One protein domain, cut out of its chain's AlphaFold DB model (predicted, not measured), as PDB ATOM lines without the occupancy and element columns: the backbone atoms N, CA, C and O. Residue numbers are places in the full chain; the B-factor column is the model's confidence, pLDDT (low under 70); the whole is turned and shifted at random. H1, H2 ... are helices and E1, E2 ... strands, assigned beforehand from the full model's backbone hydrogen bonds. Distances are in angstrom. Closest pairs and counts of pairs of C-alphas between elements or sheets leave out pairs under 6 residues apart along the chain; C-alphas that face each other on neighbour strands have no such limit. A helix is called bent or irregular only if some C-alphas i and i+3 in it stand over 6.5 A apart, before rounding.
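Overview. This is residues 391 to 607 of the 607 residues of an uncharacterized protein of Antrodiella citrinella (UniProt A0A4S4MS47). Six parallel strands, side by side in chain order, make a wall; helices H1, H3, H4, H5 and H7 follow one another along one side of it, and its other face is bare. Beyond E6 at one edge, long links and H8, H9 and H10 make an end part, from which residues 595 to 600 stick out. The 217 printed residues, of mixed class, hold ten named helices and six named strands, in the order E1 H1 H2 E2 H3 E3 H4 E4 H5 E5 H6 H7 E6 H8 H9 H10. The whole is compact, with a radius of gyration of the C-alphas of 19.3 A, and spans 66 by 42 by 31 A.

Arrangement. Start at edge strand E1, residues 393 to 396; N 396 is 2.8 A from O 423 of E2, residues 421 to 425. Then look for N 424 and O 456 of E3, residues 454 to 458, at 2.8 A; N 457 and O 484 of E4, residues 482 to 486, at 2.9 A; N 485 and O 509 of E5, residues 507 to 511, at 2.8 A; and N 510 and O 546 of edge strand E6, residues 544 to 547, at 3.2 A. H1, residues 399 to 411, only grazes the sheet and touches H3, residues 435 to 445, at Gly 399 and Trp 438, C-alphas 5.3 A apart. H3, which also only grazes the sheet, touches H4, residues 469 to 473, at C-alphas 440 and 469, 5.3 A. H4 touches H5, residues 493 to 502, at C-alphas 470 and 499, 4.5 A; H5 is on the sheet at a height of 10.5 A. H7, residues 525 to 535, touches H5 at C-alphas 501 and 535, 6.0 A, and H8, residues 560 to 567, at C-alphas 526 and 566, 6.3 A. H2, residues 413 to 418, is close to H1 but not clearly touching, C-alphas 409 and 416 being 5.9 A apart; H6, residues 518 to 521, H9, residues 587 to 593, and H10, residues 600 to 606, touch no helix. Five strand-helix-strand units, parallel neighbour strands joined through helices, have right-handed crossovers: E1 to E2, E2 to E3, E3 to E4, E4 to E5 and E5 to E6. Every O i to N i+4 pair is within hydrogen-bond range in H1, H4, H5 and H10; the counts are 5 of 7 in H7, 0 of 2 in H2, 1 of 7 in H3, 1 of 4 in H8 and 0 of 3 in H9, the last four with 3 of 3, 5 of 8, 2 of 5 and 0 of 4 O i to N i+3 pairs; H6 is too short for an i+4 pair.

Along the chain. Find C-alpha 393 at (106.014, 93.298, 131.276), where E1 begins. From C-alpha 399 at (97.862, 101.864, 119.045) H1 runs 18.6 A; H3 measures 17.1 A and is irregular at C-alphas 440 and 443, 7.3 A apart, as is H8 at 562 and 565, 7.2 A. H10 ends at C-alpha 606, (142.058, 110.740, 132.350).

Size, cuts and confidence. The farthest C-alphas, those of Ala 411 and Asp 598, are 66.3 A apart. The printed part has no cut; the links E6 to H8 and H8 to H9 are long, with 12 and 19 residues. The mean pLDDT of the printed part is 71.2, and residues 429 to 430, 432, 481 and 515 to 607 are under 70.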
ATOM      1  N   PRO A 391     100.716  90.363 133.208       77.31
ATOM      2  CA  PRO A 391     101.964  90.828 132.649       77.31
ATOM      3  C   PRO A 391     102.588  91.824 133.630       77.31
ATOM      4  O   PRO A 391     102.005  92.872 133.915       77.31
ATOM      5  N   ASP A 392     103.749  91.485 134.181       87.56
ATOM      6  CA  ASP A 392     104.632  92.479 134.783       87.56
ATOM      7  C   ASP A 392     105.405  93.241 133.699       87.56
ATOM      8  O   ASP A 392     105.783  94.382 133.952       87.56
ATOM      9  N   ALA A 393     105.536  92.664 132.500       88.81
ATOM     10  CA  ALA A 393     106.014  93.298 131.276       88.81
ATOM     11  C   ALA A 393     104.954  93.285 130.157       88.81
ATOM     12  O   ALA A 393     104.314  92.255 129.908       88.81
ATOM     13  N   VAL A 394     104.755  94.426 129.491       92.50
ATOM     14  CA  VAL A 394     103.890  94.541 128.307       92.50
ATOM     15  C   VAL A 394     104.612  95.265 127.187       92.50
ATOM     16  O   VAL A 394     105.079  96.384 127.387       92.50
ATOM     17  N   ASP A 395     104.534  94.673 126.000       93.00
ATOM     18  CA  ASP A 395     105.060  95.251 124.773       93.00
ATOM     19  C   ASP A 395     103.904  95.795 123.938       93.00
ATOM     20  O   ASP A 395     102.901  95.120 123.677       93.00
ATOM     21  N   LEU A 396     104.028  97.049 123.527       94.69
ATOM     22  CA  LEU A 396     103.077  97.733 122.670       94.69
ATOM     23  C   LEU A 396     103.735  97.961 121.317       94.69
ATOM     24  O   LEU A 396     104.672  98.745 121.209       94.69
ATOM     25  N   SER A 397     103.223  97.303 120.278       92.81
ATOM     26  CA  SER A 397     103.703  97.474 118.898       92.81
ATOM     27  C   SER A 397     102.749  98.304 118.039       92.81
ATOM     28  O   SER A 397     103.031  98.595 116.876       92.81
ATOM     29  N   SER A 398     101.584  98.662 118.579       93.25
ATOM     30  CA  SER A 398     100.559  99.420 117.876       93.25
ATOM     31  C   SER A 398      99.625 100.169 118.830       93.25
ATOM     32  O   SER A 398      99.416  99.782 119.983       93.25
ATOM     33  N   GLY A 399      98.940 101.192 118.310       93.44
ATOM     34  CA  GLY A 399      97.862 101.864 119.045       93.44
ATOM     35  C   GLY A 399      96.700 100.927 119.412       93.44
ATOM     36  O   GLY A 399      96.043 101.126 120.436       93.44
ATOM     37  N   SER A 400      96.460  99.867 118.627       92.38
ATOM     38  CA  SER A 400      95.474  98.828 118.957       92.38
ATOM     39  C   SER A 400      95.869  97.988 120.168       92.38
ATOM     40  O   SER A 400      94.979  97.585 120.925       92.38
ATOM     41  N   ASP A 401      97.165  97.760 120.390       91.94
ATOM     42  CA  ASP A 401      97.657  97.058 121.579       91.94
ATOM     43  C   ASP A 401      97.411  97.916 122.818       91.94
ATOM     44  O   ASP A 401      96.811  97.441 123.782       91.94
ATOM     45  N   ALA A 402      97.736  99.213 122.747       95.44
ATOM     46  CA  ALA A 402      97.477 100.162 123.830       95.44
ATOM     47  C   ALA A 402      95.979 100.232 124.183       95.44
ATOM     48  O   ALA A 402      95.598 100.156 125.353       95.44
ATOM     49  N   ALA A 403      95.099 100.308 123.177       94.62
ATOM     50  CA  ALA A 403      93.651 100.316 123.387       94.62
ATOM     51  C   ALA A 403      93.125  98.984 123.954       94.62
ATOM     52  O   ALA A 403      92.179  98.959 124.745       94.62
ATOM     53  N   SER A 404      93.718  97.857 123.562       89.50
ATOM     54  CA  SER A 404      93.361  96.536 124.091       89.50
ATOM     55  C   SER A 404      93.815  96.370 125.538       89.50
ATOM     56  O   SER A 404      93.029  95.906 126.365       89.50
ATOM     57  N   LEU A 405      95.017  96.843 125.868       92.88
ATOM     58  CA  LEU A 405      95.533  96.884 127.232       92.88
ATOM     59  C   LEU A 405      94.691  97.803 128.128       92.88
ATOM     60  O   LEU A 405      94.329  97.424 129.239       92.88
ATOM     61  N   SER A 406      94.294  98.973 127.628       95.19
ATOM     62  CA  SER A 406      93.398  99.888 128.346       95.19
ATOM     63  C   SER A 406      92.051  99.235 128.673       95.19
ATOM     64  O   SER A 406      91.605  99.267 129.820       95.19
ATOM     65  N   ARG A 407      91.433  98.537 127.707       91.94
ATOM     66  CA  ARG A 407      90.202  97.757 127.946       91.94
ATOM     67  C   ARG A 407      90.406  96.651 128.980       91.94
ATOM     68  O   ARG A 407      89.515  96.414 129.794       91.94
ATOM     69  N   PHE A 408      91.564  95.992 128.970       89.06
ATOM     70  CA  PHE A 408      91.914  94.994 129.978       89.06
ATOM     71  C   PHE A 408      92.000  95.614 131.380       89.06
ATOM     72  O   PHE A 408      91.377  95.097 132.306       89.06
ATOM     73  N   TYR A 409      92.675  96.756 131.539       92.81
ATOM     74  CA  TYR A 409      92.744  97.445 132.829       92.81
ATOM     75  C   TYR A 409      91.412  98.056 133.264       92.81
ATOM     76  O   TYR A 409      91.120  98.077 134.454       92.81
ATOM     77  N   ALA A 410      90.550  98.467 132.335       91.06
ATOM     78  CA  ALA A 410      89.186  98.867 132.671       91.06
ATOM     79  C   ALA A 410      88.372  97.695 133.258       91.06
ATOM     80  O   ALA A 410      87.550  97.900 134.149       91.06
ATOM     81  N   ALA A 411      88.613  96.464 132.789       86.38
ATOM     82  CA  ALA A 411      87.977  95.260 133.320       86.38
ATOM     83  C   ALA A 411      88.624  94.754 134.624       86.38
ATOM     84  O   ALA A 411      87.944  94.140 135.446       86.38
ATOM     85  N   VAL A 412      89.927  94.995 134.816       87.12
ATOM     86  CA  VAL A 412      90.699  94.571 135.996       87.12
ATOM     87  C   VAL A 412      91.609  95.717 136.475       87.12
ATOM     88  O   VAL A 412      92.817  95.680 136.222       87.12
ATOM     89  N   PRO A 413      91.070  96.730 137.184       91.56
ATOM     90  CA  PRO A 413      91.823  97.934 137.555       91.56
ATOM     91  C   PRO A 413      93.089  97.652 138.371       91.56
ATOM     92  O   PRO A 413      94.133  98.254 138.126       91.56
ATOM     93  N   ASP A 414      93.039  96.668 139.273       89.38
ATOM     94  CA  ASP A 414      94.180  96.299 140.121       89.38
ATOM     95  C   ASP A 414      95.389  95.800 139.313       89.38
ATOM     96  O   ASP A 414      96.525  95.895 139.780       89.38
ATOM     97  N   ALA A 415      95.182  95.292 138.091       88.12
ATOM     98  CA  ALA A 415      96.267  94.795 137.246       88.12
ATOM     99  C   ALA A 415      97.158  95.922 136.691       88.12
ATOM    100  O   ALA A 415      98.319  95.671 136.372       88.12
ATOM    101  N   ALA A 416      96.674  97.167 136.622       92.56
ATOM    102  CA  ALA A 416      97.516  98.302 136.230       92.56
ATOM    103  C   ALA A 416      98.638  98.544 137.254       92.56
ATOM    104  O   ALA A 416      99.756  98.904 136.897       92.56
ATOM    105  N   SER A 417      98.368  98.263 138.535       91.88
ATOM    106  CA  SER A 417      99.366  98.360 139.602       91.88
ATOM    107  C   SER A 417     100.409  97.238 139.571       91.88
ATOM    108  O   SER A 417     101.419  97.339 140.258       91.88
ATOM    109  N   THR A 418     100.206  96.162 138.808       90.44
ATOM    110  CA  THR A 418     101.193  95.073 138.724       90.44
ATOM    111  C   THR A 418     102.198  95.255 137.592       90.44
ATOM    112  O   THR A 418     103.215  94.564 137.596       90.44
ATOM    113  N   LEU A 419     101.937  96.172 136.653       92.69
ATOM    114  CA  LEU A 419     102.825  96.436 135.524       92.69
ATOM    115  C   LEU A 419     104.106  97.134 135.997       92.69
ATOM    116  O   LEU A 419     104.048  98.186 136.633       92.69
ATOM    117  N   LYS A 420     105.252  96.541 135.666       92.88
ATOM    118  CA  LYS A 420     106.593  97.019 136.028       92.88
ATOM    119  C   LYS A 420     107.400  97.454 134.811       92.88
ATOM    120  O   LYS A 420     108.156  98.412 134.921       92.88
ATOM    121  N   PHE A 421     107.231  96.785 133.678       93.19
ATOM    122  CA  PHE A 421     107.979  97.032 132.454       93.19
ATOM    123  C   PHE A 421     106.987  97.349 131.334       93.19
ATOM    124  O   PHE A 421     106.023  96.614 131.121       93.19
ATOM    125  N   LEU A 422     107.185  98.478 130.664       95.56
ATOM    126  CA  LEU A 422     106.394  98.867 129.505       95.56
ATOM    127  C   LEU A 422     107.340  99.120 128.342       95.56
ATOM    128  O   LEU A 422     108.135 100.059 128.395       95.56
ATOM    129  N   GLU A 423     107.227  98.308 127.302       95.69
ATOM    130  CA  GLU A 423     107.991  98.460 126.072       95.69
ATOM    131  C   GLU A 423     107.097  99.023 124.975       95.69
ATOM    132  O   GLU A 423     105.952  98.609 124.791       95.69
ATOM    133  N   ILE A 424     107.595 100.030 124.266       96.25
ATOM    134  CA  ILE A 424     106.856 100.723 123.220       96.25
ATOM    135  C   ILE A 424     107.690 100.676 121.947       96.25
ATOM    136  O   ILE A 424     108.700 101.367 121.823       96.25
ATOM    137  N   HIS A 425     107.237  99.873 120.992       94.75
ATOM    138  CA  HIS A 425     107.868  99.712 119.692       94.75
ATOM    139  C   HIS A 425     107.200 100.648 118.693       94.75
ATOM    140  O   HIS A 425     106.016 100.513 118.405       94.75
ATOM    141  N   GLY A 426     107.950 101.608 118.163       93.31
ATOM    142  CA  GLY A 426     107.461 102.547 117.162       93.31
ATOM    143  C   GLY A 426     107.255 101.865 115.814       93.31
ATOM    144  O   GLY A 426     106.149 101.449 115.466       93.31
ATOM    145  N   ARG A 427     108.326 101.795 115.021       87.19
ATOM    146  CA  ARG A 427     108.311 101.272 113.650       87.19
ATOM    147  C   ARG A 427     108.813  99.836 113.617       87.19
ATOM    148  O   ARG A 427     109.717  99.460 114.355       87.19
ATOM    149  N   LYS A 428     108.278  99.027 112.699       78.50
ATOM    150  CA  LYS A 428     108.934  97.757 112.361       78.50
ATOM    151  C   LYS A 428     110.279  98.070 111.710       78.50
ATOM    152  O   LYS A 428     110.377  99.007 110.919       78.50
ATOM    153  N   ARG A 429     111.308  97.280 112.015       65.31
ATOM    154  CA  ARG A 429     112.648  97.447 111.436       65.31
ATOM    155  C   ARG A 429     112.563  97.556 109.905       65.31
ATOM    156  O   ARG A 429     112.037  96.658 109.254       65.31
ATOM    157  N   GLY A 430     113.077  98.655 109.350       65.62
ATOM    158  CA  GLY A 430     113.071  98.935 107.907       65.62
ATOM    159  C   GLY A 430     111.842  99.688 107.380       65.62
ATOM    160  O   GLY A 430     111.826 100.058 106.209       65.62
ATOM    161  N   ASP A 431     110.838  99.957 108.216       74.81
ATOM    162  CA  ASP A 431     109.694 100.788 107.844       74.81
ATOM    163  C   ASP A 431     110.036 102.278 108.017       74.81
ATOM    164  O   ASP A 431     110.340 102.742 109.115       74.81
ATOM    165  N   THR A 432     110.004 103.043 106.924       68.75
ATOM    166  CA  THR A 432     110.238 104.498 106.930       68.75
ATOM    167  C   THR A 432     108.957 105.309 107.127       68.75
ATOM    168  O   THR A 432     109.005 106.539 107.100       68.75
ATOM    169  N   SER A 433     107.798 104.663 107.272       74.19
ATOM    170  CA  SER A 433     106.524 105.356 107.450       74.19
ATOM    171  C   SER A 433     106.440 106.067 108.809       74.19
ATOM    172  O   SER A 433     107.100 105.695 109.776       74.19
ATOM    173  N   THR A 434     105.585 107.088 108.911       73.00
ATOM    174  CA  THR A 434     105.258 107.802 110.166       73.00
ATOM    175  C   THR A 434     104.309 106.993 111.070       73.00
ATOM    176  O   THR A 434     103.451 107.548 111.768       73.00
ATOM    177  N   ALA A 435     104.375 105.663 110.988       80.44
ATOM    178  CA  ALA A 435     103.457 104.752 111.662       80.44
ATOM    179  C   ALA A 435     103.621 104.738 113.188       80.44
ATOM    180  O   ALA A 435     102.754 104.208 113.870       80.44
ATOM    181  N   ASP A 436     104.659 105.363 113.741       90.06
ATOM    182  CA  ASP A 436     104.896 105.489 115.181       90.06
ATOM    183  C   ASP A 436     104.166 106.679 115.824       90.06
ATOM    184  O   ASP A 436     104.277 106.897 117.028       90.06
ATOM    185  N   SER A 437     103.379 107.450 115.069       91.81
ATOM    186  CA  SER A 437     102.603 108.564 115.633       91.81
ATOM    187  C   SER A 437     101.614 108.140 116.725       91.81
ATOM    188  O   SER A 437     101.185 108.973 117.501       91.81
ATOM    189  N   TRP A 438     101.244 106.867 116.878       94.75
ATOM    190  CA  TRP A 438     100.394 106.457 118.004       94.75
ATOM    191  C   TRP A 438     101.128 106.507 119.357       94.75
ATOM    192  O   TRP A 438     100.468 106.583 120.395       94.75
ATOM    193  N   VAL A 439     102.467 106.512 119.367       96.31
ATOM    194  CA  VAL A 439     103.291 106.479 120.586       96.31
ATOM    195  C   VAL A 439     102.969 107.660 121.508       96.31
ATOM    196  O   VAL A 439     102.764 107.459 122.703       96.31
ATOM    197  N   TYR A 440     102.773 108.878 120.978       95.50
ATOM    198  CA  TYR A 440     102.399 110.033 121.814       95.50
ATOM    199  C   TYR A 440     101.068 109.849 122.565       95.50
ATOM    200  O   TYR A 440     100.840 110.522 123.569       95.50
ATOM    201  N   SER A 441     100.176 108.974 122.086       95.88
ATOM    202  CA  SER A 441      98.837 108.776 122.657       95.88
ATOM    203  C   SER A 441      98.797 107.761 123.803       95.88
ATOM    204  O   SER A 441      97.805 107.711 124.530       95.88
ATOM    205  N   VAL A 442      99.871 106.991 124.024       97.19
ATOM    206  CA  VAL A 442      99.913 105.914 125.029       97.19
ATOM    207  C   VAL A 442      99.531 106.392 126.438       97.19
ATOM    208  O   VAL A 442      98.649 105.767 127.033       97.19
ATOM    209  N   PRO A 443     100.065 107.510 126.971       96.19
ATOM    210  CA  PRO A 443      99.690 107.973 128.311       96.19
ATOM    211  C   PRO A 443      98.245 108.473 128.421       96.19
ATOM    212  O   PRO A 443      97.713 108.563 129.521       96.19
ATOM    213  N   ALA A 444      97.605 108.818 127.298       95.19
ATOM    214  CA  ALA A 444      96.194 109.205 127.271       95.19
ATOM    215  C   ALA A 444      95.256 107.989 127.167       95.19
ATOM    216  O   ALA A 444      94.098 108.070 127.568       95.19
ATOM    217  N   ILE A 445      95.745 106.875 126.610       97.12
ATOM    218  CA  ILE A 445      94.987 105.630 126.445       97.12
ATOM    219  C   ILE A 445      95.060 104.768 127.710       97.12
ATOM    220  O   ILE A 445      94.059 104.167 128.103       97.12
ATOM    221  N   LEU A 446      96.237 104.671 128.329       97.00
ATOM    222  CA  LEU A 446      96.459 103.824 129.498       97.00
ATOM    223  C   LEU A 446      96.066 104.539 130.803       97.00
ATOM    224  O   LEU A 446      96.251 105.750 130.921       97.00
ATOM    225  N   PRO A 447      95.545 103.807 131.807       96.00
ATOM    226  CA  PRO A 447      95.377 104.354 133.149       96.00
ATOM    227  C   PRO A 447      96.746 104.631 133.800       96.00
ATOM    228  O   PRO A 447      97.770 104.156 133.305       96.00
ATOM    229  N   PRO A 448      96.788 105.351 134.936       94.94
ATOM    230  CA  PRO A 448      98.020 105.534 135.698       94.94
ATOM    231  C   PRO A 448      98.693 104.198 136.050       94.94
ATOM    232  O   PRO A 448      98.027 103.251 136.472       94.94
ATOM    233  N   LEU A 449     100.020 104.152 135.915       95.00
ATOM    234  CA  LEU A 449     100.855 102.968 136.148       95.00
ATOM    235  C   LEU A 449     101.785 103.222 137.351       95.00
ATOM    236  O   LEU A 449     102.957 103.546 137.166       95.00
ATOM    237  N   PRO A 450     101.281 103.140 138.600       93.06
ATOM    238  CA  PRO A 450     101.991 103.640 139.784       93.06
ATOM    239  C   PRO A 450     103.253 102.848 140.153       93.06
ATOM    240  O   PRO A 450     104.089 103.351 140.896       93.06
ATOM    241  N   ASN A 451     103.382 101.615 139.658       93.06
ATOM    242  CA  ASN A 451     104.504 100.723 139.950       93.06
ATOM    243  C   ASN A 451     105.395 100.484 138.725       93.06
ATOM    244  O   ASN A 451     106.160  99.519 138.714       93.06
ATOM    245  N   LEU A 452     105.312 101.355 137.711       94.38
ATOM    246  CA  LEU A 452     106.191 101.272 136.554       94.38
ATOM    247  C   LEU A 452     107.646 101.490 137.007       94.38
ATOM    248  O   LEU A 452     107.970 102.432 137.737       94.38
ATOM    249  N   ILE A 453     108.511 100.554 136.630       94.25
ATOM    250  CA  ILE A 453     109.938 100.493 136.973       94.25
ATOM    251  C   ILE A 453     110.787 100.852 135.757       94.25
ATOM    252  O   ILE A 453     111.809 101.511 135.925       94.25
ATOM    253  N   LEU A 454     110.370 100.408 134.571       93.12
ATOM    254  CA  LEU A 454     111.105 100.543 133.321       93.12
ATOM    255  C   LEU A 454     110.153 100.980 132.209       93.12
ATOM    256  O   LEU A 454     109.072 100.403 132.049       93.12
ATOM    257  N   LEU A 455     110.574 101.985 131.446       95.81
ATOM    258  CA  LEU A 455     109.906 102.413 130.224       95.81
ATOM    259  C   LEU A 455     110.907 102.346 129.073       95.81
ATOM    260  O   LEU A 455     111.873 103.111 129.060       95.81
ATOM    261  N   ASN A 456     110.645 101.466 128.112       95.62
ATOM    262  CA  ASN A 456     111.510 101.250 126.961       95.62
ATOM    263  C   ASN A 456     110.847 101.793 125.698       95.62
ATOM    264  O   ASN A 456     109.672 101.530 125.440       95.62
ATOM    265  N   PHE A 457     111.608 102.528 124.895       95.88
ATOM    266  CA  PHE A 457     111.220 102.912 123.545       95.88
ATOM    267  C   PHE A 457     112.152 102.229 122.551       95.88
ATOM    268  O   PHE A 457     113.367 102.399 122.640       95.88
ATOM    269  N   TYR A 458     111.574 101.512 121.591       94.62
ATOM    270  CA  TYR A 458     112.297 100.831 120.522       94.62
ATOM    271  C   TYR A 458     111.853 101.360 119.165       94.62
ATOM    272  O   TYR A 458     110.657 101.396 118.887       94.62
ATOM    273  N   ASP A 459     112.792 101.729 118.295       93.19
ATOM    274  CA  ASP A 459     112.490 102.080 116.897       93.19
ATOM    275  C   ASP A 459     111.499 103.265 116.755       93.19
ATOM    276  O   ASP A 459     110.660 103.312 115.848       93.19
ATOM    277  N   VAL A 460     111.570 104.232 117.678       94.19
ATOM    278  CA  VAL A 460     110.685 105.411 117.744       94.19
ATOM    279  C   VAL A 460     111.386 106.639 117.175       94.19
ATOM    280  O   VAL A 460     112.544 106.903 117.476       94.19
ATOM    281  N   ASP A 461     110.679 107.437 116.382       93.62
ATOM    282  CA  ASP A 461     111.173 108.705 115.862       93.62
ATOM    283  C   ASP A 461     110.666 109.882 116.689       93.62
ATOM    284  O   ASP A 461     109.595 110.434 116.425       93.62
ATOM    285  N   LEU A 462     111.439 110.312 117.690       92.75
ATOM    286  CA  LEU A 462     111.038 111.435 118.544       92.75
ATOM    287  C   LEU A 462     110.874 112.742 117.759       92.75
ATOM    288  O   LEU A 462     110.148 113.626 118.218       92.75
ATOM    289  N   ALA A 463     111.481 112.873 116.575       89.69
ATOM    290  CA  ALA A 463     111.306 114.040 115.714       89.69
ATOM    291  C   ALA A 463     109.885 114.133 115.137       89.69
ATOM    292  O   ALA A 463     109.353 115.233 114.978       89.69
ATOM    293  N   HIS A 464     109.256 112.987 114.861       90.19
ATOM    294  CA  HIS A 464     107.888 112.909 114.343       90.19
ATOM    295  C   HIS A 464     106.821 112.915 115.440       90.19
ATOM    296  O   HIS A 464     105.631 113.066 115.150       90.19
ATOM    297  N   GLN A 465     107.222 112.774 116.703       94.06
ATOM    298  CA  GLN A 465     106.285 112.800 117.813       94.06
ATOM    299  C   GLN A 465     105.799 114.217 118.125       94.06
ATOM    300  O   GLN A 465     106.484 115.221 117.920       94.06
ATOM    301  N   HIS A 466     104.589 114.300 118.681       92.75
ATOM    302  CA  HIS A 466     104.004 115.578 119.070       92.75
ATOM    303  C   HIS A 466     104.924 116.320 120.069       92.75
ATOM    304  O   HIS A 466     105.364 115.713 121.049       92.75
ATOM    305  N   PRO A 467     105.160 117.643 119.930       90.75
ATOM    306  CA  PRO A 467     106.084 118.386 120.798       90.75
ATOM    307  C   PRO A 467     105.750 118.343 122.293       90.75
ATOM    308  O   PRO A 467     106.603 118.647 123.120       90.75
ATOM    309  N   ALA A 468     104.511 117.997 122.653       92.94
ATOM    310  CA  ALA A 468     104.067 117.824 124.036       92.94
ATOM    311  C   ALA A 468     104.170 116.379 124.562       92.94
ATOM    312  O   ALA A 468     103.673 116.127 125.655       92.94
ATOM    313  N   LEU A 469     104.796 115.447 123.827       94.44
ATOM    314  CA  LEU A 469     104.921 114.035 124.217       94.44
ATOM    315  C   LEU A 469     105.419 113.885 125.661       94.44
ATOM    316  O   LEU A 469     104.778 113.212 126.461       94.44
ATOM    317  N   TYR A 470     106.481 114.600 126.039       94.44
ATOM    318  CA  TYR A 470     107.028 114.538 127.398       94.44
ATOM    319  C   TYR A 470     105.994 114.904 128.481       94.44
ATOM    320  O   TYR A 470     105.952 114.267 129.525       94.44
ATOM    321  N   LYS A 471     105.100 115.874 128.223       94.56
ATOM    322  CA  LYS A 471     104.045 116.269 129.177       94.56
ATOM    323  C   LYS A 471     102.973 115.200 129.355       94.56
ATOM    324  O   LYS A 471     102.333 115.161 130.394       94.56
ATOM    325  N   LEU A 472     102.724 114.384 128.335       95.12
ATOM    326  CA  LEU A 472     101.780 113.274 128.452       95.12
ATOM    327  C   LEU A 472     102.413 112.145 129.265       95.12
ATOM    328  O   LEU A 472     101.793 111.614 130.180       95.12
ATOM    329  N   TYR A 473     103.682 111.845 128.991       95.56
ATOM    330  CA  TYR A 473     104.419 110.793 129.686       95.56
ATOM    331  C   TYR A 473     104.731 111.107 131.155       95.56
ATOM    332  O   TYR A 473     104.998 110.175 131.907       95.56
ATOM    333  N   SER A 474     104.585 112.355 131.618       93.88
ATOM    334  CA  SER A 474     104.646 112.655 133.058       93.88
ATOM    335  C   SER A 474     103.516 112.026 133.877       93.88
ATOM    336  O   SER A 474     103.570 112.045 135.104       93.88
ATOM    337  N   ALA A 475     102.479 111.479 133.229       92.88
ATOM    338  CA  ALA A 475     101.465 110.665 133.898       92.88
ATOM    339  C   ALA A 475     102.023 109.324 134.418       92.88
ATOM    340  O   ALA A 475     101.424 108.713 135.305       92.88
ATOM    341  N   PHE A 476     103.164 108.868 133.893       92.50
ATOM    342  CA  PHE A 476     103.863 107.686 134.380       92.50
ATOM    343  C   PHE A 476     104.934 108.109 135.387       92.50
ATOM    344  O   PHE A 476     105.938 108.720 135.034       92.50
ATOM    345  N   SER A 477     104.705 107.796 136.663       84.94
ATOM    346  CA  SER A 477     105.709 107.967 137.714       84.94
ATOM    347  C   SER A 477     106.614 106.738 137.740       84.94
ATOM    348  O   SER A 477     106.221 105.697 138.266       84.94
ATOM    349  N   ILE A 478     107.809 106.838 137.151       88.31
ATOM    350  CA  ILE A 478     108.743 105.710 137.083       88.31
ATOM    351  C   ILE A 478     109.532 105.649 138.397       88.31
ATOM    352  O   ILE A 478     110.365 106.500 138.696       88.31
ATOM    353  N   SER A 479     109.236 104.650 139.228       76.88
ATOM    354  CA  SER A 479     109.748 104.556 140.607       76.88
ATOM    355  C   SER A 479     111.236 104.171 140.712       76.88
ATOM    356  O   SER A 479     111.848 104.309 141.778       76.88
ATOM    357  N   LYS A 480     111.823 103.662 139.621       77.69
ATOM    358  CA  LYS A 480     113.166 103.064 139.529       77.69
ATOM    359  C   LYS A 480     113.826 103.412 138.175       77.69
ATOM    360  O   LYS A 480     113.172 104.002 137.328       77.69
ATOM    361  N   PRO A 481     115.146 103.212 138.003       61.06
ATOM    362  CA  PRO A 481     115.977 104.196 137.316       61.06
ATOM    363  C   PRO A 481     116.191 103.940 135.822       61.06
ATOM    364  O   PRO A 481     117.317 104.093 135.379       61.06
ATOM    365  N   ALA A 482     115.194 103.565 135.027       82.50
ATOM    366  CA  ALA A 482     115.487 103.383 133.607       82.50
ATOM    367  C   ALA A 482     114.359 103.852 132.688       82.50
ATOM    368  O   ALA A 482     113.255 103.309 132.645       82.50
ATOM    369  N   LEU A 483     114.687 104.905 131.946       93.44
ATOM    370  CA  LEU A 483     114.144 105.170 130.629       93.44
ATOM    371  C   LEU A 483     115.177 104.618 129.647       93.44
ATOM    372  O   LEU A 483     116.287 105.147 129.595       93.44
ATOM    373  N   HIS A 484     114.828 103.566 128.913       93.94
ATOM    374  CA  HIS A 484     115.699 102.995 127.889       93.94
ATOM    375  C   HIS A 484     115.229 103.460 126.512       93.94
ATOM    376  O   HIS A 484     114.050 103.339 126.167       93.94
ATOM    377  N   LEU A 485     116.144 104.011 125.725       94.50
ATOM    378  CA  LEU A 485     115.905 104.444 124.358       94.50
ATOM    379  C   LEU A 485     116.795 103.610 123.443       94.50
ATOM    380  O   LEU A 485     117.994 103.859 123.360       94.50
ATOM    381  N   SER A 486     116.207 102.641 122.748       93.00
ATOM    382  CA  SER A 486     116.913 101.798 121.788       93.00
ATOM    383  C   SER A 486     116.477 102.107 120.362       93.00
ATOM    384  O   SER A 486     115.283 102.131 120.056       93.00
ATOM    385  N   ARG A 487     117.434 102.359 119.462       90.25
ATOM    386  CA  ARG A 487     117.149 102.665 118.043       90.25
ATOM    387  C   ARG A 487     116.164 103.829 117.865       90.25
ATOM    388  O   ARG A 487     115.338 103.842 116.953       90.25
ATOM    389  N   VAL A 488     116.237 104.812 118.756       92.50
ATOM    390  CA  VAL A 488     115.365 105.985 118.746       92.50
ATOM    391  C   VAL A 488     115.996 107.077 117.886       92.50
ATOM    392  O   VAL A 488     117.112 107.523 118.149       92.50
ATOM    393  N   SER A 489     115.281 107.544 116.862       90.44
ATOM    394  CA  SER A 489     115.715 108.702 116.077       90.44
ATOM    395  C   SER A 489     115.440 109.981 116.863       90.44
ATOM    396  O   SER A 489     114.303 110.261 117.250       90.44
ATOM    397  N   ILE A 490     116.490 110.762 117.104       90.31
ATOM    398  CA  ILE A 490     116.434 111.990 117.897       90.31
ATOM    399  C   ILE A 490     116.889 113.146 117.008       90.31
ATOM    400  O   ILE A 490     118.025 113.163 116.543       90.31
ATOM    401  N   HIS A 491     116.018 114.132 116.785       87.44
ATOM    402  CA  HIS A 491     116.413 115.364 116.091       87.44
ATOM    403  C   HIS A 491     117.084 116.354 117.048       87.44
ATOM    404  O   HIS A 491     117.981 117.098 116.662       87.44
ATOM    405  N   ASP A 492     116.634 116.399 118.302       86.62
ATOM    406  CA  ASP A 492     117.173 117.288 119.326       86.62
ATOM    407  C   ASP A 492     117.207 116.561 120.672       86.62
ATOM    408  O   ASP A 492     116.177 116.103 121.175       86.62
ATOM    409  N   PHE A 493     118.387 116.495 121.289       86.56
ATOM    410  CA  PHE A 493     118.566 115.893 122.609       86.56
ATOM    411  C   PHE A 493     117.664 116.535 123.676       86.56
ATOM    412  O   PHE A 493     117.268 115.884 124.644       86.56
ATOM    413  N   SER A 494     117.246 117.793 123.494       87.06
ATOM    414  CA  SER A 494     116.279 118.437 124.383       87.06
ATOM    415  C   SER A 494     114.950 117.673 124.481       87.06
ATOM    416  O   SER A 494     114.239 117.833 125.474       87.06
ATOM    417  N   GLN A 495     114.589 116.855 123.486       91.19
ATOM    418  CA  GLN A 495     113.421 115.973 123.536       91.19
ATOM    419  C   GLN A 495     113.629 114.843 124.549       91.19
ATOM    420  O   GLN A 495     112.769 114.633 125.404       91.19
ATOM    421  N   VAL A 496     114.793 114.188 124.506       92.88
ATOM    422  CA  VAL A 496     115.187 113.127 125.443       92.88
ATOM    423  C   VAL A 496     115.294 113.671 126.863       92.88
ATOM    424  O   VAL A 496     114.685 113.124 127.777       92.88
ATOM    425  N   ALA A 497     115.977 114.804 127.048       89.69
ATOM    426  CA  ALA A 497     116.120 115.433 128.359       89.69
ATOM    427  C   ALA A 497     114.763 115.837 128.961       89.69
ATOM    428  O   ALA A 497     114.514 115.619 130.147       89.69
ATOM    429  N   ARG A 498     113.854 116.395 128.145       93.06
ATOM    430  CA  ARG A 498     112.492 116.730 128.584       93.06
ATOM    431  C   ARG A 498     111.682 115.489 128.933       93.06
ATOM    432  O   ARG A 498     110.938 115.538 129.906       93.06
ATOM    433  N   LEU A 499     111.816 114.411 128.162       94.06
ATOM    434  CA  LEU A 499     111.143 113.146 128.438       94.06
ATOM    435  C   LEU A 499     111.634 112.540 129.755       94.06
ATOM    436  O   LEU A 499     110.809 112.269 130.619       94.06
ATOM    437  N   ALA A 500     112.951 112.429 129.941       92.12
ATOM    438  CA  ALA A 500     113.566 111.924 131.165       92.12
ATOM    439  C   ALA A 500     113.149 112.740 132.403       92.12
ATOM    440  O   ALA A 500     112.755 112.180 133.426       92.12
ATOM    441  N   LEU A 501     113.168 114.074 132.297       90.38
ATOM    442  CA  LEU A 501     112.725 114.952 133.379       90.38
ATOM    443  C   LEU A 501     111.228 114.778 133.676       90.38
ATOM    444  O   LEU A 501     110.827 114.734 134.835       90.38
ATOM    445  N   ALA A 502     110.395 114.684 132.638       91.38
ATOM    446  CA  ALA A 502     108.950 114.586 132.792       91.38
ATOM    447  C   ALA A 502     108.508 113.250 133.403       91.38
ATOM    448  O   ALA A 502     107.590 113.244 134.219       91.38
ATOM    449  N   THR A 503     109.175 112.146 133.059       91.94
ATOM    450  CA  THR A 503     108.930 110.820 133.652       91.94
ATOM    451  C   THR A 503     109.569 110.644 135.028       91.94
ATOM    452  O   THR A 503     109.347 109.622 135.678       91.94
ATOM    453  N   GLN A 504     110.348 111.635 135.486       90.69
ATOM    454  CA  GLN A 504     111.116 111.595 136.733       90.69
ATOM    455  C   GLN A 504     112.046 110.372 136.805       90.69
ATOM    456  O   GLN A 504     112.265 109.809 137.880       90.69
ATOM    457  N   THR A 505     112.588 109.941 135.658       89.25
ATOM    458  CA  THR A 505     113.501 108.793 135.628       89.25
ATOM    459  C   THR A 505     114.810 109.119 136.345       89.25
ATOM    460  O   THR A 505     115.327 110.233 136.263       89.25
ATOM    461  N   ARG A 506     115.368 108.127 137.043       86.00
ATOM    462  CA  ARG A 506     116.663 108.243 137.740       86.00
ATOM    463  C   ARG A 506     117.857 107.786 136.897       86.00
ATOM    464  O   ARG A 506     118.993 108.050 137.275       86.00
ATOM    465  N   GLY A 507     117.601 107.113 135.783       87.56
ATOM    466  CA  GLY A 507     118.625 106.704 134.832       87.56
ATOM    467  C   GLY A 507     118.077 106.730 133.415       87.56
ATOM    468  O   GLY A 507     116.872 106.568 133.173       87.56
ATOM    469  N   LEU A 508     118.980 107.039 132.500       91.06
ATOM    470  CA  LEU A 508     118.719 107.162 131.080       91.06
ATOM    471  C   LEU A 508     119.761 106.310 130.369       91.06
ATOM    472  O   LEU A 508     120.954 106.594 130.465       91.06
ATOM    473  N   ASP A 509     119.282 105.293 129.674       88.56
ATOM    474  CA  ASP A 509     120.098 104.414 128.852       88.56
ATOM    475  C   ASP A 509     119.725 104.655 127.389       88.56
ATOM    476  O   ASP A 509     118.544 104.647 127.027       88.56
ATOM    477  N   ILE A 510     120.726 104.964 126.568       89.50
ATOM    478  CA  ILE A 510     120.566 105.213 125.137       89.50
ATOM    479  C   ILE A 510     121.418 104.186 124.387       89.50
ATOM    480  O   ILE A 510     122.638 104.336 124.278       89.50
ATOM    481  N   GLY A 511     120.752 103.163 123.847       86.56
ATOM    482  CA  GLY A 511     121.349 102.085 123.060       86.56
ATOM    483  C   GLY A 511     121.025 102.198 121.570       86.56
ATOM    484  O   GLY A 511     119.955 102.664 121.187       86.56
ATOM    485  N   ASP A 512     121.942 101.779 120.697       83.56
ATOM    486  CA  ASP A 512     121.709 101.579 119.253       83.56
ATOM    487  C   ASP A 512     121.027 102.737 118.490       83.56
ATOM    488  O   ASP A 512     120.422 102.532 117.435       83.56
ATOM    489  N   CYS A 513     121.085 103.969 118.999       83.38
ATOM    490  CA  CYS A 513     120.450 105.107 118.345       83.38
ATOM    491  C   CYS A 513     121.279 105.532 117.120       83.38
ATOM    492  O   CYS A 513     122.513 105.563 117.197       83.38
ATOM    493  N   PRO A 514     120.639 105.860 115.979       79.44
ATOM    494  CA  PRO A 514     121.357 106.370 114.818       79.44
ATOM    495  C   PRO A 514     122.169 107.615 115.209       79.44
ATOM    496  O   PRO A 514     121.709 108.395 116.049       79.44
ATOM    497  N   PRO A 515     123.371 107.803 114.632       67.06
ATOM    498  CA  PRO A 515     124.260 108.888 115.017       67.06
ATOM    499  C   PRO A 515     123.538 110.225 114.871       67.06
ATOM    500  O   PRO A 515     123.112 110.626 113.786       67.06
ATOM    501  N   VAL A 516     123.385 110.914 115.998       66.31
ATOM    502  CA  VAL A 516     123.008 112.320 116.004       66.31
ATOM    503  C   VAL A 516     124.242 113.069 115.519       66.31
ATOM    504  O   VAL A 516     125.310 112.896 116.103       66.31
ATOM    505  N   SER A 517     124.113 113.873 114.455       62.66
ATOM    506  CA  SER A 517     125.233 114.694 113.976       62.66
ATOM    507  C   SER A 517     125.886 115.422 115.153       62.66
ATOM    508  O   SER A 517     125.204 115.997 116.006       62.66
ATOM    509  N   ILE A 518     127.212 115.397 115.206       57.84
ATOM    510  CA  ILE A 518     128.006 116.076 116.234       57.84
ATOM    511  C   ILE A 518     127.724 117.568 116.298       57.84
ATOM    512  O   ILE A 518     127.717 118.141 117.389       57.84
ATOM    513  N   ASP A 519     127.404 118.180 115.159       57.00
ATOM    514  CA  ASP A 519     126.988 119.581 115.090       57.00
ATOM    515  C   ASP A 519     125.718 119.840 115.916       57.00
ATOM    516  O   ASP A 519     125.502 120.944 116.419       57.00
ATOM    517  N   THR A 520     124.895 118.809 116.111       58.72
ATOM    518  CA  THR A 520     123.700 118.834 116.953       58.72
ATOM    519  C   THR A 520     124.038 118.547 118.421       58.72
ATOM    520  O   THR A 520     123.470 119.187 119.302       58.72
ATOM    521  N   LEU A 521     124.970 117.633 118.722       56.12
ATOM    522  CA  LEU A 521     125.348 117.281 120.104       56.12
ATOM    523  C   LEU A 521     126.212 118.350 120.794       56.12
ATOM    524  O   LEU A 521     125.984 118.659 121.965       56.12
ATOM    525  N   SER A 522     127.161 118.945 120.071       52.81
ATOM    526  CA  SER A 522     128.129 119.929 120.578       52.81
ATOM    527  C   SER A 522     127.489 121.131 121.311       52.81
ATOM    528  O   SER A 522     127.887 121.430 122.442       52.81
ATOM    529  N   PRO A 523     126.434 121.790 120.784       56.53
ATOM    530  CA  PRO A 523     125.745 122.864 121.506       56.53
ATOM    531  C   PRO A 523     124.772 122.370 122.593       56.53
ATOM    532  O   PRO A 523     124.329 123.165 123.430       56.53
ATOM    533  N   LEU A 524     124.400 121.087 122.588       54.34
ATOM    534  CA  LEU A 524     123.416 120.512 123.508       54.34
ATOM    535  C   LEU A 524     124.049 119.956 124.775       54.34
ATOM    536  O   LEU A 524     123.430 120.054 125.832       54.34
ATOM    537  N   LEU A 525     125.277 119.454 124.711       58.16
ATOM    538  CA  LEU A 525     125.956 118.871 125.862       58.16
ATOM    539  C   LEU A 525     126.117 119.862 127.037       58.16
ATOM    540  O   LEU A 525     125.756 119.502 128.159       58.16
ATOM    541  N   PRO A 526     126.479 121.149 126.834       58.47
ATOM    542  CA  PRO A 526     126.454 122.138 127.915       58.47
ATOM    543  C   PRO A 526     125.043 122.386 128.472       58.47
ATOM    544  O   PRO A 526     124.887 122.638 129.663       58.47
ATOM    545  N   ARG A 527     123.994 122.292 127.641       55.91
ATOM    546  CA  ARG A 527     122.593 122.440 128.076       55.91
ATOM    547  C   ARG A 527     122.084 121.213 128.828       55.91
ATOM    548  O   ARG A 527     121.312 121.371 129.764       55.91
ATOM    549  N   MET A 528     122.530 120.014 128.457       56.62
ATOM    550  CA  MET A 528     122.297 118.780 129.210       56.62
ATOM    551  C   MET A 528     122.941 118.878 130.584       56.62
ATOM    552  O   MET A 528     122.276 118.666 131.594       56.62
ATOM    553  N   LEU A 529     124.208 119.293 130.620       60.81
ATOM    554  CA  LEU A 529     124.952 119.506 131.853       60.81
ATOM    555  C   LEU A 529     124.314 120.592 132.738       60.81
ATOM    556  O   LEU A 529     124.307 120.460 133.957       60.81
ATOM    557  N   GLN A 530     123.693 121.617 132.142       56.12
ATOM    558  CA  GLN A 530     122.900 122.634 132.851       56.12
ATOM    559  C   GLN A 530     121.492 122.167 133.259       56.12
ATOM    560  O   GLN A 530     120.926 122.702 134.211       56.12
ATOM    561  N   ALA A 531     120.913 121.182 132.568       51.75
ATOM    562  CA  ALA A 531     119.633 120.572 132.923       51.75
ATOM    563  C   ALA A 531     119.780 119.498 134.015       51.75
ATOM    564  O   ALA A 531     118.821 119.232 134.738       51.75
ATOM    565  N   LEU A 532     120.975 118.923 134.188       56.09
ATOM    566  CA  LEU A 532     121.271 117.957 135.250       56.09
ATOM    567  C   LEU A 532     120.929 118.484 136.655       56.09
ATOM    568  O   LEU A 532     120.251 117.763 137.375       56.09
ATOM    569  N   PRO A 533     121.263 119.728 137.054       48.94
ATOM    570  CA  PRO A 533     120.799 120.307 138.317       48.94
ATOM    571  C   PRO A 533     119.273 120.372 138.479       48.94
ATOM    572  O   PRO A 533     118.788 120.285 139.601       48.94
ATOM    573  N   LEU A 534     118.503 120.503 137.390       49.84
ATOM    574  CA  LEU A 534     117.032 120.470 137.439       49.84
ATOM    575  C   LEU A 534     116.520 119.042 137.664       49.84
ATOM    576  O   LEU A 534     115.587 118.853 138.443       49.84
ATOM    577  N   ILE A 535     117.177 118.048 137.059       48.28
ATOM    578  CA  ILE A 535     116.942 116.612 137.296       48.28
ATOM    579  C   ILE A 535     117.361 116.221 138.732       48.28
ATOM    580  O   ILE A 535     116.687 115.431 139.384       48.28
ATOM    581  N   CYS A 536     118.423 116.835 139.258       43.19
ATOM    582  CA  CYS A 536     119.006 116.573 140.580       43.19
ATOM    583  C   CYS A 536     118.476 117.495 141.697       43.19
ATOM    584  O   CYS A 536     119.041 117.512 142.785       43.19
ATOM    585  N   SER A 537     117.432 118.295 141.451       41.91
ATOM    586  CA  SER A 537     116.898 119.250 142.444       41.91
ATOM    587  C   SER A 537     116.021 118.607 143.534       41.91
ATOM    588  O   SER A 537     115.567 119.299 144.444       41.91
ATOM    589  N   GLY A 538     115.806 117.288 143.469       48.47
ATOM    590  CA  GLY A 538     115.338 116.471 144.592       48.47
ATOM    591  C   GLY A 538     116.507 115.799 145.319       48.47
ATOM    592  O   GLY A 538     117.584 115.677 144.744       48.47
ATOM    593  N   ASP A 539     116.301 115.353 146.563       39.16
ATOM    594  CA  ASP A 539     117.296 114.652 147.398       39.16
ATOM    595  C   ASP A 539     117.761 113.313 146.774       39.16
ATOM    596  O   ASP A 539     117.404 112.229 147.242       39.16
ATOM    597  N   PHE A 540     118.545 113.354 145.695       49.22
ATOM    598  CA  PHE A 540     118.978 112.169 144.956       49.22
ATOM    599  C   PHE A 540     120.487 112.216 144.668       49.22
ATOM    600  O   PHE A 540     120.961 113.148 144.019       49.22
ATOM    601  N   PRO A 541     121.268 111.224 145.137       40.84
ATOM    602  CA  PRO A 541     122.728 111.312 145.135       40.84
ATOM    603  C   PRO A 541     123.428 110.862 143.838       40.84
ATOM    604  O   PRO A 541     124.651 110.973 143.780       40.84
ATOM    605  N   THR A 542     122.734 110.333 142.816       50.69
ATOM    606  CA  THR A 542     123.397 109.794 141.604       50.69
ATOM    607  C   THR A 542     122.466 109.767 140.384       50.69
ATOM    608  O   THR A 542     121.357 109.244 140.476       50.69
ATOM    609  N   VAL A 543     122.936 110.288 139.245       52.59
ATOM    610  CA  VAL A 543     122.340 110.115 137.905       52.59
ATOM    611  C   VAL A 543     123.355 109.351 137.059       52.59
ATOM    612  O   VAL A 543     124.502 109.785 136.977       52.59
ATOM    613  N   ILE A 544     122.944 108.229 136.462       57.16
ATOM    614  CA  ILE A 544     123.771 107.423 135.550       57.16
ATOM    615  C   ILE A 544     123.263 107.672 134.127       57.16
ATOM    616  O   ILE A 544     122.066 107.521 133.863       57.16
ATOM    617  N   ILE A 545     124.160 108.107 133.242       60.00
ATOM    618  CA  ILE A 545     123.912 108.228 131.802       60.00
ATOM    619  C   ILE A 545     124.879 107.265 131.124       60.00
ATOM    620  O   ILE A 545     126.080 107.528 131.104       60.00
ATOM    621  N   GLU A 546     124.350 106.172 130.583       59.03
ATOM    622  CA  GLU A 546     125.104 105.220 129.766       59.03
ATOM    623  C   GLU A 546     124.777 105.498 128.294       59.03
ATOM    624  O   GLU A 546     123.615 105.523 127.883       59.03
ATOM    625  N   ILE A 547     125.811 105.805 127.505       61.56
ATOM    626  CA  ILE A 547     125.692 106.039 126.062       61.56
ATOM    627  C   ILE A 547     126.452 104.920 125.364       61.56
ATOM    628  O   ILE A 547     127.684 104.901 125.374       61.56
ATOM    629  N   HIS A 548     125.719 104.004 124.734       57.50
ATOM    630  CA  HIS A 548     126.310 102.950 123.920       57.50
ATOM    631  C   HIS A 548     126.466 103.455 122.485       57.50
ATOM    632  O   HIS A 548     125.495 103.616 121.744       57.50
ATOM    633  N   LEU A 549     127.707 103.737 122.087       57.09
ATOM    634  CA  LEU A 549     128.017 104.143 120.719       57.09
ATOM    635  C   LEU A 549     127.949 102.915 119.801       57.09
ATOM    636  O   LEU A 549     128.726 101.973 119.950       57.09
ATOM    637  N   GLY A 550     127.001 102.924 118.864       52.62
ATOM    638  CA  GLY A 550     126.874 101.881 117.846       52.62
ATOM    639  C   GLY A 550     128.027 101.891 116.824       52.62
ATOM    640  O   GLY A 550     128.779 102.863 116.740       52.62
ATOM    641  N   PRO A 551     128.141 100.855 115.974       46.47
ATOM    642  CA  PRO A 551     129.283 100.633 115.072       46.47
ATOM    643  C   PRO A 551     129.464 101.683 113.960       46.47
ATOM    644  O   PRO A 551     130.468 101.662 113.260       46.47
ATOM    645  N   ASN A 552     128.505 102.598 113.783       49.62
ATOM    646  CA  ASN A 552     128.527 103.621 112.732       49.62
ATOM    647  C   ASN A 552     129.251 104.918 113.138       49.62
ATOM    648  O   ASN A 552     129.317 105.842 112.334       49.62
ATOM    649  N   TRP A 553     129.745 105.010 114.374       50.62
ATOM    650  CA  TRP A 553     130.564 106.131 114.830       50.62
ATOM    651  C   TRP A 553     132.027 105.874 114.470       50.62
ATOM    652  O   TRP A 553     132.585 104.839 114.834       50.62
ATOM    653  N   THR A 554     132.660 106.808 113.763       54.06
ATOM    654  CA  THR A 554     134.086 106.728 113.425       54.06
ATOM    655  C   THR A 554     134.914 107.543 114.415       54.06
ATOM    656  O   THR A 554     134.403 108.416 115.105       54.06
ATOM    657  N   TRP A 555     136.218 107.288 114.528       50.34
ATOM    658  CA  TRP A 555     137.062 108.085 115.432       50.34
ATOM    659  C   TRP A 555     137.263 109.532 114.942       50.34
ATOM    660  O   TRP A 555     137.554 110.420 115.739       50.34
ATOM    661  N   GLU A 556     137.051 109.786 113.646       53.06
ATOM    662  CA  GLU A 556     137.103 111.126 113.038       53.06
ATOM    663  C   GLU A 556     135.980 112.045 113.548       53.06
ATOM    664  O   GLU A 556     136.118 113.267 113.531       53.06
ATOM    665  N   ASP A 557     134.920 111.451 114.097       52.03
ATOM    666  CA  ASP A 557     133.807 112.132 114.751       52.03
ATOM    667  C   ASP A 557     134.223 112.706 116.139       52.03
ATOM    668  O   ASP A 557     133.630 113.650 116.664       52.03
ATOM    669  N   PHE A 558     135.321 112.237 116.745       53.69
ATOM    670  CA  PHE A 558     135.753 112.645 118.091       53.69
ATOM    671  C   PHE A 558     137.044 113.482 118.069       53.69
ATOM    672  O   PHE A 558     138.108 113.032 118.493       53.69
ATOM    673  N   THR A 559     136.969 114.731 117.598       57.53
ATOM    674  CA  THR A 559     138.116 115.661 117.621       57.53
ATOM    675  C   THR A 559     138.185 116.471 118.927       57.53
ATOM    676  O   THR A 559     137.163 116.760 119.537       57.53
ATOM    677  N   PRO A 560     139.357 116.956 119.373       49.12
ATOM    678  CA  PRO A 560     139.453 117.854 120.537       49.12
ATOM    679  C   PRO A 560     138.561 119.111 120.447       49.12
ATOM    680  O   PRO A 560     138.208 119.725 121.453       49.12
ATOM    681  N   GLU A 561     138.180 119.511 119.234       50.06
ATOM    682  CA  GLU A 561     137.288 120.642 118.980       50.06
ATOM    683  C   GLU A 561     135.820 120.318 119.290       50.06
ATOM    684  O   GLU A 561     135.085 121.227 119.682       50.06
ATOM    685  N   THR A 562     135.408 119.047 119.214       49.25
ATOM    686  CA  THR A 562     134.067 118.602 119.627       49.25
ATOM    687  C   THR A 562     133.911 118.540 121.150       49.25
ATOM    688  O   THR A 562     132.798 118.710 121.647       49.25
ATOM    689  N   TRP A 563     135.014 118.425 121.903       46.31
ATOM    690  CA  TRP A 563     135.026 118.393 123.377       46.31
ATOM    691  C   TRP A 563     135.196 119.771 124.048       46.31
ATOM    692  O   TRP A 563     134.763 119.962 125.184       46.31
ATOM    693  N   LYS A 564     135.728 120.778 123.339       45.19
ATOM    694  CA  LYS A 564     135.924 122.162 123.837       45.19
ATOM    695  C   LYS A 564     134.730 122.809 124.572       45.19
ATOM    696  O   LYS A 564     134.976 123.617 125.471       45.19
ATOM    697  N   PRO A 565     133.454 122.559 124.219       46.53
ATOM    698  CA  PRO A 565     132.316 123.119 124.955       46.53
ATOM    699  C   PRO A 565     132.166 122.583 126.389       46.53
ATOM    700  O   PRO A 565     131.572 123.267 127.221       46.53
ATOM    701  N   ILE A 566     132.700 121.393 126.683       43.06
ATOM    702  CA  ILE A 566     132.637 120.736 128.000       43.06
ATOM    703  C   ILE A 566     133.656 121.369 128.949       43.06
ATOM    704  O   ILE A 566     133.292 121.773 130.052       43.06
ATOM    705  N   ASP A 567     134.889 121.571 128.475       40.97
ATOM    706  CA  ASP A 567     135.978 122.211 129.233       40.97
ATOM    707  C   ASP A 567     135.664 123.654 129.659       40.97
ATOM    708  O   ASP A 567     136.200 124.159 130.644       40.97
ATOM    709  N   ASN A 568     134.788 124.340 128.919       40.97
ATOM    710  CA  ASN A 568     134.448 125.745 129.152       40.97
ATOM    711  C   ASN A 568     133.143 125.952 129.944       40.97
ATOM    712  O   ASN A 568     132.697 127.094 130.107       40.97
ATOM    713  N   ALA A 569     132.508 124.888 130.447       38.28
ATOM    714  CA  ALA A 569     131.320 125.018 131.284       38.28
ATOM    715  C   ALA A 569     131.686 125.610 132.667       38.28
ATOM    716  O   ALA A 569     132.613 125.136 133.327       38.28
ATOM    717  N   PRO A 570     130.986 126.652 133.160       36.53
ATOM    718  CA  PRO A 570     131.352 127.308 134.412       36.53
ATOM    719  C   PRO A 570     131.174 126.373 135.623       36.53
ATOM    720  O   PRO A 570     130.056 126.069 136.038       36.53
ATOM    721  N   LEU A 571     132.296 126.005 136.255       35.06
ATOM    722  CA  LEU A 571     132.439 125.162 137.462       35.06
ATOM    723  C   LEU A 571     131.648 125.625 138.708       35.06
ATOM    724  O   LEU A 571     131.629 124.938 139.731       35.06
ATOM    725  N   HIS A 572     130.974 126.776 138.660       34.41
ATOM    726  CA  HIS A 572     130.262 127.347 139.804       34.41
ATOM    727  C   HIS A 572     128.951 126.628 140.182       34.41
ATOM    728  O   HIS A 572     128.405 126.931 141.241       34.41
ATOM    729  N   TYR A 573     128.482 125.649 139.399       35.22
ATOM    730  CA  TYR A 573     127.244 124.900 139.673       35.22
ATOM    731  C   TYR A 573     127.428 123.532 140.368       35.22
ATOM    732  O   TYR A 573     126.439 122.928 140.771       35.22
ATOM    733  N   TYR A 574     128.660 123.046 140.573       37.62
ATOM    734  CA  TYR A 574     128.913 121.637 140.943       37.62
ATOM    735  C   TYR A 574     129.241 121.366 142.424       37.62
ATOM    736  O   TYR A 574     129.573 120.242 142.790       37.62
ATOM    737  N   ARG A 575     129.133 122.354 143.322       32.81
ATOM    738  CA  ARG A 575     129.573 122.205 144.729       32.81
ATOM    739  C   ARG A 575     128.671 121.350 145.644       32.81
ATOM    740  O   ARG A 575     129.024 121.198 146.809       32.81
ATOM    741  N   SER A 576     127.554 120.789 145.169       31.95
ATOM    742  CA  SER A 576     126.627 119.989 146.000       31.95
ATOM    743  C   SER A 576     126.418 118.532 145.559       31.95
ATOM    744  O   SER A 576     125.648 117.823 146.201       31.95
ATOM    745  N   LEU A 577     127.085 118.059 144.502       35.47
ATOM    746  CA  LEU A 577     126.984 116.666 144.046       35.47
ATOM    747  C   LEU A 577     128.100 115.837 144.693       35.47
ATOM    748  O   LEU A 577     129.276 116.112 144.482       35.47
ATOM    749  N   THR A 578     127.743 114.844 145.511       30.05
ATOM    750  CA  THR A 578     128.730 114.011 146.224       30.05
ATOM    751  C   THR A 578     129.259 112.846 145.385       30.05
ATOM    752  O   THR A 578     130.358 112.390 145.673       30.05
ATOM    753  N   HIS A 579     128.540 112.402 144.344       34.69
ATOM    754  CA  HIS A 579     128.996 111.392 143.378       34.69
ATOM    755  C   HIS A 579     128.399 111.681 141.990       34.69
ATOM    756  O   HIS A 579     127.205 111.494 141.766       34.69
ATOM    757  N   PHE A 580     129.225 112.150 141.055       35.12
ATOM    758  CA  PHE A 580     128.879 112.284 139.638       35.12
ATOM    759  C   PHE A 580     129.739 111.279 138.869       35.12
ATOM    760  O   PHE A 580     130.955 111.447 138.827       35.12
ATOM    761  N   ASN A 581     129.132 110.210 138.342       33.69
ATOM    762  CA  ASN A 581     129.828 109.206 137.540       33.69
ATOM    763  C   ASN A 581     129.225 109.216 136.131       33.69
ATOM    764  O   ASN A 581     128.091 108.782 135.935       33.69
ATOM    765  N   VAL A 582     129.958 109.785 135.177       39.81
ATOM    766  CA  VAL A 582     129.662 109.656 133.749       39.81
ATOM    767  C   VAL A 582     130.527 108.507 133.255       39.81
ATOM    768  O   VAL A 582     131.685 108.707 132.898       39.81
ATOM    769  N   ASP A 583     129.981 107.293 133.287       36.09
ATOM    770  CA  ASP A 583     130.599 106.139 132.639       36.09
ATOM    771  C   ASP A 583     130.258 106.207 131.142       36.09
ATOM    772  O   ASP A 583     129.285 105.628 130.661       36.09
ATOM    773  N   ILE A 584     131.057 106.956 130.375       41.03
ATOM    774  CA  ILE A 584     131.107 106.746 128.926       41.03
ATOM    775  C   ILE A 584     131.832 105.418 128.740       41.03
ATOM    776  O   ILE A 584     133.060 105.348 128.812       41.03
ATOM    777  N   VAL A 585     131.075 104.343 128.526       35.12
ATOM    778  CA  VAL A 585     131.626 103.015 128.240       35.12
ATOM    779  C   VAL A 585     132.200 103.005 126.813       35.12
ATOM    780  O   VAL A 585     131.688 102.364 125.908       35.12
ATOM    781  N   ALA A 586     133.321 103.703 126.611       35.75
ATOM    782  CA  ALA A 586     134.248 103.533 125.485       35.75
ATOM    783  C   ALA A 586     135.342 102.492 125.828       35.75
ATOM    784  O   ALA A 586     136.447 102.491 125.280       35.75
ATOM    785  N   ARG A 587     135.054 101.618 126.802       31.27
ATOM    786  CA  ARG A 587     136.050 100.805 127.513       31.27
ATOM    787  C   ARG A 587     136.616  99.654 126.678       31.27
ATOM    788  O   ARG A 587     137.753  99.253 126.892       31.27
ATOM    789  N   ALA A 588     135.877  99.162 125.682       30.34
ATOM    790  CA  ALA A 588     136.317  98.019 124.878       30.34
ATOM    791  C   ALA A 588     137.385  98.371 123.820       30.34
ATOM    792  O   ALA A 588     138.184  97.508 123.454       30.34
ATOM    793  N   THR A 589     137.436  99.625 123.356       34.09
ATOM    794  CA  THR A 589     138.346 100.033 122.267       34.09
ATOM    795  C   THR A 589     139.617 100.706 122.798       34.09
ATOM    796  O   THR A 589     140.698 100.488 122.255       34.09
ATOM    797  N   ILE A 590     139.530 101.465 123.898       34.84
ATOM    798  CA  ILE A 590     140.657 102.262 124.421       34.84
ATOM    799  C   ILE A 590     141.678 101.402 125.190       34.84
ATOM    800  O   ILE A 590     142.880 101.594 125.011       34.84
ATOM    801  N   GLU A 591     141.244 100.400 125.968       33.72
ATOM    802  CA  GLU A 591     142.164  99.497 126.694       33.72
ATOM    803  C   GLU A 591     142.930  98.533 125.758       33.72
ATOM    804  O   GLU A 591     143.927  97.944 126.163       33.72
ATOM    805  N   ARG A 592     142.515  98.390 124.487       40.62
ATOM    806  CA  ARG A 592     143.132  97.458 123.521       40.62
ATOM    807  C   ARG A 592     144.106  98.099 122.525       40.62
ATOM    808  O   ARG A 592     144.838  97.364 121.870       40.62
ATOM    809  N   MET A 593     144.151  99.431 122.405       33.75
ATOM    810  CA  MET A 593     145.022 100.123 121.433       33.75
ATOM    811  C   MET A 593     146.243 100.831 122.047       33.75
ATOM    812  O   MET A 593     147.129 101.247 121.304       33.75
ATOM    813  N   CYS A 594     146.340 100.947 123.376       35.59
ATOM    814  CA  CYS A 594     147.520 101.513 124.043       35.59
ATOM    815  C   CYS A 594     148.326 100.408 124.735       35.59
ATOM    816  O   CYS A 594     147.926  99.909 125.779       35.59
ATOM    817  N   VAL A 595     149.466 100.038 124.144       42.84
ATOM    818  CA  VAL A 595     150.449  99.109 124.742       42.84
ATOM    819  C   VAL A 595     151.485  99.858 125.602       42.84
ATOM    820  O   VAL A 595     152.247  99.225 126.323       42.84
ATOM    821  N   ASP A 596     151.478 101.198 125.579       41.78
ATOM    822  CA  ASP A 596     152.389 102.055 126.349       41.78
ATOM    823  C   ASP A 596     151.631 103.005 127.290       41.78
ATOM    824  O   ASP A 596     150.727 103.734 126.868       41.78
ATOM    825  N   ASP A 597     152.074 103.052 128.550       45.03
ATOM    826  CA  ASP A 597     151.559 103.923 129.622       45.03
ATOM    827  C   ASP A 597     151.806 105.434 129.374       45.03
ATOM    828  O   ASP A 597     151.243 106.276 130.072       45.03
ATOM    829  N   ASP A 598     152.595 105.799 128.355       40.72
ATOM    830  CA  ASP A 598     152.942 107.188 127.993       40.72
ATOM    831  C   ASP A 598     152.121 107.755 126.814       40.72
ATOM    832  O   ASP A 598     152.438 108.811 126.256       40.72
ATOM    833  N   CYS A 599     151.037 107.087 126.408       45.84
ATOM    834  CA  CYS A 599     150.201 107.575 125.315       45.84
ATOM    835  C   CYS A 599     149.482 108.885 125.695       45.84
ATOM    836  O   CYS A 599     148.672 108.932 126.623       45.84
ATOM    837  N   SER A 600     149.705 109.957 124.924       36.50
ATOM    838  CA  SER A 600     149.044 111.262 125.102       36.50
ATOM    839  C   SER A 600     147.512 111.179 125.065       36.50
ATOM    840  O   SER A 600     146.834 112.044 125.611       36.50
ATOM    841  N   ILE A 601     146.975 110.122 124.451       39.47
ATOM    842  CA  ILE A 601     145.544 109.812 124.366       39.47
ATOM    843  C   ILE A 601     145.016 109.296 125.714       39.47
ATOM    844  O   ILE A 601     143.938 109.698 126.141       39.47
ATOM    845  N   HIS A 602     145.796 108.481 126.432       40.16
ATOM    846  CA  HIS A 602     145.426 107.988 127.762       40.16
ATOM    847  C   HIS A 602     145.344 109.135 128.780       40.16
ATOM    848  O   HIS A 602     144.444 109.177 129.613       40.16
ATOM    849  N   ASN A 603     146.238 110.122 128.667       40.84
ATOM    850  CA  ASN A 603     146.248 111.292 129.548       40.84
ATOM    851  C   ASN A 603     145.117 112.295 129.260       40.84
ATOM    852  O   ASN A 603     144.693 112.983 130.181       40.84
ATOM    853  N   ALA A 604     144.603 112.356 128.026       39.97
ATOM    854  CA  ALA A 604     143.477 113.220 127.660       39.97
ATOM    855  C   ALA A 604     142.108 112.651 128.074       39.97
ATOM    856  O   ALA A 604     141.182 113.415 128.290       39.97
ATOM    857  N   VAL A 605     141.982 111.324 128.194       37.38
ATOM    858  CA  VAL A 605     140.770 110.653 128.711       37.38
ATOM    859  C   VAL A 605     140.735 110.653 130.247       37.38
ATOM    860  O   VAL A 605     139.674 110.539 130.852       37.38
ATOM    861  N   ARG A 606     141.906 110.748 130.888       38.84
ATOM    862  CA  ARG A 606     142.058 110.740 132.350       38.84
ATOM    863  C   ARG A 606     141.921 112.128 132.989       38.84
ATOM    864  O   ARG A 606     141.662 112.194 134.190       38.84
ATOM    865  N   ALA A 607     142.187 113.187 132.226       35.53
ATOM    866  CA  ALA A 607     141.980 114.583 132.615       35.53
ATOM    867  C   ALA A 607     140.520 114.973 132.377       35.53
ATOM    868  O   ALA A 607     139.981 115.700 133.242       35.53
TER     869      ALA A 607